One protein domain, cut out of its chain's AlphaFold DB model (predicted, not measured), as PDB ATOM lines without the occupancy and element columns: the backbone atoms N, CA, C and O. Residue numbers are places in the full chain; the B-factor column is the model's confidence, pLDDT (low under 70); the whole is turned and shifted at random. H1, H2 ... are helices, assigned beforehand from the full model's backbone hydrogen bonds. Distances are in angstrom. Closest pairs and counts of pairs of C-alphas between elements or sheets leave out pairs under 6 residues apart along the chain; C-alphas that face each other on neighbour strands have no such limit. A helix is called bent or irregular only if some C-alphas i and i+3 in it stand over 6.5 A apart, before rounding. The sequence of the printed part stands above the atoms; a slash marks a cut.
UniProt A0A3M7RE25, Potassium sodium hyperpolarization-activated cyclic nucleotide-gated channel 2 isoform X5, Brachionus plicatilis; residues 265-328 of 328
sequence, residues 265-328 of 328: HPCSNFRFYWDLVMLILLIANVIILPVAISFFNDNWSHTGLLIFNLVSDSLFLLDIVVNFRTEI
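What this domain is: This is residues 265 to 328 of the 328 residues of the protein "Potassium sodium hyperpolarization-activated cyclic nucleotide-gated channel 2 isoform X5" of Brachionus plicatilis (UniProt A0A3M7RE25). The long helix H1 and the helix H2 make a helical hairpin, a rod of two helices that cross at a slant, with a short loop at one end and both ends of the printed part at the other. The printed part has 64 residues, with H1 then H2 along the chain and no named strand: all helix. It is loose, with a radius of gyration of the C-alphas of 14.9 A, and spans 48 by 16 by 14 A.

Where its parts are: H1, residues 269 to 295, begins at C-alpha 269 (158.110, 148.207, 182.842) and is 38.5 A long from first to last C-alpha. It is neither bent nor irregular, but only just: C-alphas 287 and 290 are 6.2 A apart. H2, residues 302 to 323, is 31.1 A long and ends at C-alpha 323 (151.886, 162.662, 184.640).

How they stand to each other: H1 and H2 touch, and their closest C-alphas, those of Asn 285 and Ser 312, are 6.7 A apart. They run opposite ways at a steep tilt of 36 degrees, only just past shallow. Every O i to N i+4 pair is within hydrogen-bond range in H2, and 22 of 23 are in H1.

The domain as a whole: The C-alphas farthest apart, of His 265 and Asp 298, are 48.5 A apart. The printed part has no cut, and the link from H1 to H2 is short. Confidence is under 70 at residues 265 to 270, 296 to 302 and 325 to 328.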
ATOM      1  N   HIS A 265     149.290 150.549 185.297       51.97
ATOM      2  CA  HIS A 265     149.721 150.158 186.641       51.97
ATOM      3  C   HIS A 265     151.097 150.773 186.971       51.97
ATOM      4  O   HIS A 265     152.030 150.591 186.176       51.97
ATOM      5  N   PRO A 266     151.301 151.386 188.158       55.47
ATOM      6  CA  PRO A 266     152.564 152.031 188.561       55.47
ATOM      7  C   PRO A 266     153.722 151.042 188.825       55.47
ATOM      8  O   PRO A 266     154.687 151.344 189.520       55.47
ATOM      9  N   CYS A 267     153.633 149.826 188.277       49.34
ATOM     10  CA  CYS A 267     154.671 148.793 188.297       49.34
ATOM     11  C   CYS A 267     154.849 148.126 186.915       49.34
ATOM     12  O   CYS A 267     155.402 147.032 186.822       49.34
ATOM     13  N   SER A 268     154.342 148.744 185.838       64.12
ATOM     14  CA  SER A 268     154.624 148.318 184.464       64.12
ATOM     15  C   SER A 268     156.033 148.754 184.053       64.12
ATOM     16  O   SER A 268     156.445 149.879 184.349       64.12
ATOM     17  N   ASN A 269     156.762 147.892 183.330       64.56
ATOM     18  CA  ASN A 269     158.110 148.207 182.842       64.56
ATOM     19  C   ASN A 269     158.119 149.490 182.004       64.56
ATOM     20  O   ASN A 269     159.055 150.275 182.109       64.56
ATOM     21  N   PHE A 270     157.066 149.728 181.216       69.25
ATOM     22  CA  PHE A 270     156.939 150.942 180.417       69.25
ATOM     23  C   PHE A 270     157.046 152.230 181.254       69.25
ATOM     24  O   PHE A 270     157.812 153.113 180.881       69.25
ATOM     25  N   ARG A 271     156.354 152.336 182.402       75.88
ATOM     26  CA  ARG A 271     156.436 153.547 183.242       75.88
ATOM     27  C   ARG A 271     157.790 153.668 183.944       75.88
ATOM     28  O   ARG A 271     158.238 154.787 184.124       75.88
ATOM     29  N   PHE A 272     158.473 152.561 184.254       72.38
ATOM     30  CA  PHE A 272     159.852 152.601 184.767       72.38
ATOM     31  C   PHE A 272     160.863 153.070 183.706       72.38
ATOM     32  O   PHE A 272     161.731 153.880 184.005       72.38
ATOM     33  N   TYR A 273     160.742 152.613 182.454       79.50
ATOM     34  CA  TYR A 273     161.578 153.123 181.361       79.50
ATOM     35  C   TYR A 273     161.251 154.578 181.013       79.50
ATOM     36  O   TYR A 273     162.166 155.334 180.705       79.50
ATOM     37  N   TRP A 274     159.978 154.980 181.099       79.50
ATOM     38  CA  TRP A 274     159.574 156.380 180.974       79.50
ATOM     39  C   TRP A 274     160.221 157.237 182.064       79.50
ATOM     40  O   TRP A 274     160.967 158.150 181.744       79.50
ATOM     41  N   ASP A 275     160.004 156.895 183.334       83.06
ATOM     42  CA  ASP A 275     160.563 157.582 184.505       83.06
ATOM     43  C   ASP A 275     162.097 157.687 184.435       83.06
ATOM     44  O   ASP A 275     162.653 158.764 184.625       83.06
ATOM     45  N   LEU A 276     162.789 156.618 184.025       83.19
ATOM     46  CA  LEU A 276     164.236 156.638 183.793       83.19
ATOM     47  C   LEU A 276     164.653 157.598 182.663       83.19
ATOM     48  O   LEU A 276     165.654 158.299 182.800       83.19
ATOM     49  N   VAL A 277     163.908 157.645 181.555       82.69
ATOM     50  CA  VAL A 277     164.161 158.594 180.456       82.69
ATOM     51  C   VAL A 277     163.905 160.031 180.914       82.69
ATOM     52  O   VAL A 277     164.753 160.891 180.678       82.69
ATOM     53  N   MET A 278     162.810 160.295 181.630       82.06
ATOM     54  CA  MET A 278     162.489 161.638 182.122       82.06
ATOM     55  C   MET A 278     163.460 162.100 183.212       82.06
ATOM     56  O   MET A 278     163.849 163.262 183.213       82.06
ATOM     57  N   LEU A 279     163.951 161.196 184.065       84.25
ATOM     58  CA  LEU A 279     165.012 161.469 185.037       84.25
ATOM     59  C   LEU A 279     166.333 161.856 184.352       84.25
ATOM     60  O   LEU A 279     166.975 162.824 184.755       84.25
ATOM     61  N   ILE A 280     166.730 161.138 183.294       84.69
ATOM     62  CA  ILE A 280     167.928 161.468 182.503       84.69
ATOM     63  C   ILE A 280     167.763 162.829 181.809       84.69
ATOM     64  O   ILE A 280     168.689 163.641 181.827       84.69
ATOM     65  N   LEU A 281     166.584 163.109 181.246       79.25
ATOM     66  CA  LEU A 281     166.271 164.390 180.602       79.25
ATOM     67  C   LEU A 281     166.217 165.549 181.606       79.25
ATOM     68  O   LEU A 281     166.735 166.623 181.318       79.25
ATOM     69  N   LEU A 282     165.679 165.336 182.809       83.69
ATOM     70  CA  LEU A 282     165.677 166.323 183.889       83.69
ATOM     71  C   LEU A 282     167.108 166.687 184.308       83.69
ATOM     72  O   LEU A 282     167.438 167.868 184.412       83.69
ATOM     73  N   ILE A 283     167.977 165.686 184.489       86.19
ATOM     74  CA  ILE A 283     169.398 165.893 184.809       86.19
ATOM     75  C   ILE A 283     170.109 166.638 183.669       86.19
ATOM     76  O   ILE A 283     170.881 167.560 183.933       86.19
ATOM     77  N   ALA A 284     169.823 166.299 182.407       83.75
ATOM     78  CA  ALA A 284     170.358 167.022 181.256       83.75
ATOM     79  C   ALA A 284     169.906 168.494 181.246       83.75
ATOM     80  O   ALA A 284     170.747 169.385 181.150       83.75
ATOM     81  N   ASN A 285     168.613 168.771 181.431       80.75
ATOM     82  CA  ASN A 285     168.067 170.132 181.451       80.75
ATOM     83  C   ASN A 285     168.698 170.986 182.567       80.75
ATOM     84  O   ASN A 285     169.085 172.129 182.323       80.75
ATOM     85  N   VAL A 286     168.882 170.417 183.765       87.19
ATOM     86  CA  VAL A 286     169.557 171.076 184.902       87.19
ATOM     87  C   VAL A 286     171.016 171.445 184.593       87.19
ATOM     88  O   VAL A 286     171.512 172.436 185.124       87.19
ATOM     89  N   ILE A 287     171.701 170.697 183.722       85.56
ATOM     90  CA  ILE A 287     173.083 170.983 183.302       85.56
ATOM     91  C   ILE A 287     173.123 171.969 182.125       85.56
ATOM     92  O   ILE A 287     173.956 172.876 182.117       85.56
ATOM     93  N   ILE A 288     172.231 171.830 181.139       81.00
ATOM     94  CA  ILE A 288     172.242 172.681 179.943       81.00
ATOM     95  C   ILE A 288     171.825 174.122 180.262       81.00
ATOM     96  O   ILE A 288     172.447 175.039 179.733       81.00
ATOM     97  N   LEU A 289     170.846 174.359 181.143       81.38
ATOM     98  CA  LEU A 289     170.387 175.717 181.478       81.38
ATOM     99  C   LEU A 289     171.515 176.664 181.963       81.38
ATOM    100  O   LEU A 289     171.688 177.724 181.355       81.38
ATOM    101  N   PRO A 290     172.333 176.329 182.987       84.56
ATOM    102  CA  PRO A 290     173.445 177.186 183.400       84.56
ATOM    103  C   PRO A 290     174.563 177.262 182.350       84.56
ATOM    104  O   PRO A 290     175.173 178.321 182.201       84.56
ATOM    105  N   VAL A 291     174.819 176.192 181.586       81.44
ATOM    106  CA  VAL A 291     175.801 176.206 180.484       81.44
ATOM    107  C   VAL A 291     175.369 177.175 179.377       81.44
ATOM    108  O   VAL A 291     176.189 177.953 178.895       81.44
ATOM    109  N   ALA A 292     174.084 177.189 179.023       77.69
ATOM    110  CA  ALA A 292     173.533 178.060 177.994       77.69
ATOM    111  C   ALA A 292     173.626 179.547 178.360       77.69
ATOM    112  O   ALA A 292     173.943 180.374 177.509       77.69
ATOM    113  N   ILE A 293     173.408 179.884 179.633       80.50
ATOM    114  CA  ILE A 293     173.542 181.261 180.129       80.50
ATOM    115  C   ILE A 293     175.023 181.671 180.246       80.50
ATOM    116  O   ILE A 293     175.349 182.838 180.047       80.50
ATOM    117  N   SER A 294     175.929 180.732 180.545       81.56
ATOM    118  CA  SER A 294     177.336 181.046 180.856       81.56
ATOM    119  C   SER A 294     178.278 181.090 179.647       81.56
ATOM    120  O   SER A 294     179.329 181.720 179.738       81.56
ATOM    121  N   PHE A 295     177.961 180.402 178.543       73.12
ATOM    122  CA  PHE A 295     178.904 180.200 177.429       73.12
ATOM    123  C   PHE A 295     178.446 180.753 176.072       73.12
ATOM    124  O   PHE A 295     179.213 180.686 175.111       73.12
ATOM    125  N   PHE A 296     177.222 181.279 175.941       64.50
ATOM    126  CA  PHE A 296     176.709 181.738 174.644       64.50
ATOM    127  C   PHE A 296     176.912 183.243 174.460       64.50
ATOM    128  O   PHE A 296     176.058 184.050 174.813       64.50
ATOM    129  N   ASN A 297     178.037 183.595 173.837       63.16
ATOM    130  CA  ASN A 297     178.233 184.887 173.187       63.16
ATOM    131  C   ASN A 297     178.365 184.662 171.668       63.16
ATOM    132  O   ASN A 297     179.012 183.712 171.231       63.16
ATOM    133  N   ASP A 298     177.746 185.540 170.882       64.81
ATOM    134  CA  ASP A 298     177.859 185.665 169.420       64.81
ATOM    135  C   ASP A 298     177.412 184.496 168.506       64.81
ATOM    136  O   ASP A 298     178.192 183.733 167.932       64.81
ATOM    137  N   ASN A 299     176.118 184.550 168.175       60.41
ATOM    138  CA  ASN A 299     175.583 184.525 166.799       60.41
ATOM    139  C   ASN A 299     175.607 183.221 165.970       60.41
ATOM    140  O   ASN A 299     174.640 182.984 165.252       60.41
ATOM    141  N   TRP A 300     176.632 182.364 166.046       57.97
ATOM    142  CA  TRP A 300     176.744 181.178 165.167       57.97
ATOM    143  C   TRP A 300     176.518 179.843 165.889       57.97
ATOM    144  O   TRP A 300     175.947 178.918 165.314       57.97
ATOM    145  N   SER A 301     176.885 179.749 167.169       63.84
ATOM    146  CA  SER A 301     176.710 178.528 167.977       63.84
ATOM    147  C   SER A 301     175.263 178.286 168.430       63.84
ATOM    148  O   SER A 301     174.915 177.175 168.830       63.84
ATOM    149  N   HIS A 302     174.403 179.310 168.367       67.94
ATOM    150  CA  HIS A 302     173.059 179.266 168.948       67.94
ATOM    151  C   HIS A 302     172.153 178.182 168.352       67.94
ATOM    152  O   HIS A 302     171.378 177.591 169.093       67.94
ATOM    153  N   THR A 303     172.239 177.889 167.050       75.81
ATOM    154  CA  THR A 303     171.260 177.029 166.359       75.81
ATOM    155  C   THR A 303     171.164 175.624 166.956       75.81
ATOM    156  O   THR A 303     170.066 175.166 167.261       75.81
ATOM    157  N   GLY A 304     172.292 174.940 167.181       78.31
ATOM    158  CA  GLY A 304     172.281 173.574 167.723       78.31
ATOM    159  C   GLY A 304     171.782 173.499 169.170       78.31
ATOM    160  O   GLY A 304     171.133 172.531 169.560       78.31
ATOM    161  N   LEU A 305     172.042 174.546 169.952       76.56
ATOM    162  CA  LEU A 305     171.769 174.585 171.391       76.56
ATOM    163  C   LEU A 305     170.363 175.139 171.682       76.56
ATOM    164  O   LEU A 305     169.704 174.691 172.614       76.56
ATOM    165  N   LEU A 306     169.843 176.003 170.804       81.44
ATOM    166  CA  LEU A 306     168.426 176.358 170.718       81.44
ATOM    167  C   LEU A 306     167.572 175.143 170.328       81.44
ATOM    168  O   LEU A 306     166.530 174.924 170.936       81.44
ATOM    169  N   ILE A 307     168.015 174.335 169.354       82.94
ATOM    170  CA  ILE A 307     167.330 173.085 168.985       82.94
ATOM    171  C   ILE A 307     167.345 172.098 170.158       82.94
ATOM    172  O   ILE A 307     166.313 171.492 170.436       82.94
ATOM    173  N   PHE A 308     168.467 171.967 170.877       75.62
ATOM    174  CA  PHE A 308     168.517 171.146 172.087       75.62
ATOM    175  C   PHE A 308     167.508 171.633 173.139       75.62
ATOM    176  O   PHE A 308     166.679 170.841 173.577       75.62
ATOM    177  N   ASN A 309     167.516 172.928 173.483       79.44
ATOM    178  CA  ASN A 309     166.568 173.505 174.442       79.44
ATOM    179  C   ASN A 309     165.112 173.267 174.010       79.44
ATOM    180  O   ASN A 309     164.323 172.762 174.797       79.44
ATOM    181  N   LEU A 310     164.776 173.508 172.739       82.75
ATOM    182  CA  LEU A 310     163.432 173.288 172.193       82.75
ATOM    183  C   LEU A 310     162.980 171.818 172.275       82.75
ATOM    184  O   LEU A 310     161.805 171.541 172.532       82.75
ATOM    185  N   VAL A 311     163.892 170.863 172.068       83.06
ATOM    186  CA  VAL A 311     163.621 169.426 172.246       83.06
ATOM    187  C   VAL A 311     163.440 169.091 173.730       83.06
ATOM    188  O   VAL A 311     162.493 168.387 174.080       83.06
ATOM    189  N   SER A 312     164.282 169.637 174.606       82.44
ATOM    190  CA  SER A 312     164.175 169.501 176.061       82.44
ATOM    191  C   SER A 312     162.869 170.070 176.627       82.44
ATOM    192  O   SER A 312     162.230 169.407 177.445       82.44
ATOM    193  N   ASP A 313     162.430 171.238 176.157       81.56
ATOM    194  CA  ASP A 313     161.155 171.868 176.518       81.56
ATOM    195  C   ASP A 313     159.969 171.026 176.023       81.56
ATOM    196  O   ASP A 313     159.020 170.767 176.764       81.56
ATOM    197  N   SER A 314     160.048 170.518 174.787       85.19
ATOM    198  CA  SER A 314     159.034 169.618 174.214       85.19
ATOM    199  C   SER A 314     158.893 168.320 175.018       85.19
ATOM    200  O   SER A 314     157.783 167.820 175.204       85.19
ATOM    201  N   LEU A 315     160.005 167.777 175.524       80.25
ATOM    202  CA  LEU A 315     160.018 166.581 176.367       80.25
ATOM    203  C   LEU A 315     159.537 166.874 177.798       80.25
ATOM    204  O   LEU A 315     158.841 166.045 178.379       80.25
ATOM    205  N   PHE A 316     159.819 168.058 178.345       79.06
ATOM    206  CA  PHE A 316     159.297 168.489 179.646       79.06
ATOM    207  C   PHE A 316     157.773 168.698 179.620       79.06
ATOM    208  O   PHE A 316     157.062 168.225 180.508       79.06
ATOM    209  N   LEU A 317     157.238 169.308 178.555       82.81
ATOM    210  CA  LEU A 317     155.790 169.386 178.323       82.81
ATOM    211  C   LEU A 317     155.156 167.995 178.180       82.81
ATOM    212  O   LEU A 317     154.046 167.766 178.667       82.81
ATOM    213  N   LEU A 318     155.858 167.053 177.546       81.38
ATOM    214  CA  LEU A 318     155.398 165.673 177.419       81.38
ATOM    215  C   LEU A 318     155.390 164.932 178.769       81.38
ATOM    216  O   LEU A 318     154.486 164.128 178.987       81.38
ATOM    217  N   ASP A 319     156.308 165.234 179.694       79.31
ATOM    218  CA  ASP A 319     156.246 164.691 181.059       79.31
ATOM    219  C   ASP A 319     154.977 165.143 181.786       79.31
ATOM    220  O   ASP A 319     154.207 164.314 182.264       79.31
ATOM    221  N   ILE A 320     154.700 166.452 181.779       83.88
ATOM    222  CA  ILE A 320     153.501 167.045 182.393       83.88
ATOM    223  C   ILE A 320     152.227 166.372 181.849       83.88
ATOM    224  O   ILE A 320     151.354 165.964 182.619       83.88
ATOM    225  N   VAL A 321     152.139 166.182 180.528       82.38
ATOM    226  CA  VAL A 321     151.003 165.511 179.872       82.38
ATOM    227  C   VAL A 321     150.879 164.033 180.264       82.38
ATOM    228  O   VAL A 321     149.757 163.547 180.411       82.38
ATOM    229  N   VAL A 322     151.985 163.303 180.441       76.25
ATOM    230  CA  VAL A 322     151.951 161.888 180.859       76.25
ATOM    231  C   VAL A 322     151.680 161.746 182.359       76.25
ATOM    232  O   VAL A 322     150.962 160.827 182.750       76.25
ATOM    233  N   ASN A 323     152.148 162.669 183.200       78.62
ATOM    234  CA  ASN A 323     151.886 162.662 184.640       78.62
ATOM    235  C   ASN A 323     150.386 162.843 184.932       78.62
ATOM    236  O   ASN A 323     149.803 162.012 185.630       78.62
ATOM    237  N   PHE A 324     149.715 163.781 184.246       76.62
ATOM    238  CA  PHE A 324     148.244 163.904 184.236       76.62
ATOM    239  C   PHE A 324     147.495 162.674 183.668       76.62
ATOM    240  O   PHE A 324     146.265 162.617 183.717       76.62
ATOM    241  N   ARG A 325     148.197 161.681 183.103       69.44
ATOM    242  CA  ARG A 325     147.638 160.386 182.666       69.44
ATOM    243  C   ARG A 325     147.984 159.217 183.591       69.44
ATOM    244  O   ARG A 325     147.480 158.121 183.357       69.44
ATOM    245  N   THR A 326     148.801 159.432 184.621       61.91
ATOM    246  CA  THR A 326     149.147 158.415 185.631       61.91
ATOM    247  C   THR A 326     148.578 158.691 187.024       61.91
ATOM    248  O   THR A 326     148.647 157.809 187.872       61.91
ATOM    249  N   GLU A 327     147.994 159.867 187.262       53.66
ATOM    250  CA  GLU A 327     147.295 160.215 188.511       53.66
ATOM    251  C   GLU A 327     145.782 159.907 188.434       53.66
ATOM    252  O   GLU A 327     144.952 160.816 188.456       53.66
ATOM    253  N   ILE A 328     145.427 158.615 188.315       45.81
ATOM    254  CA  ILE A 328     144.056 158.063 188.442       45.81
ATOM    255  C   ILE A 328     144.104 156.727 189.198       45.81
ATOM    256  O   ILE A 328     144.861 155.837 188.747       45.81
TER     257      ILE A 328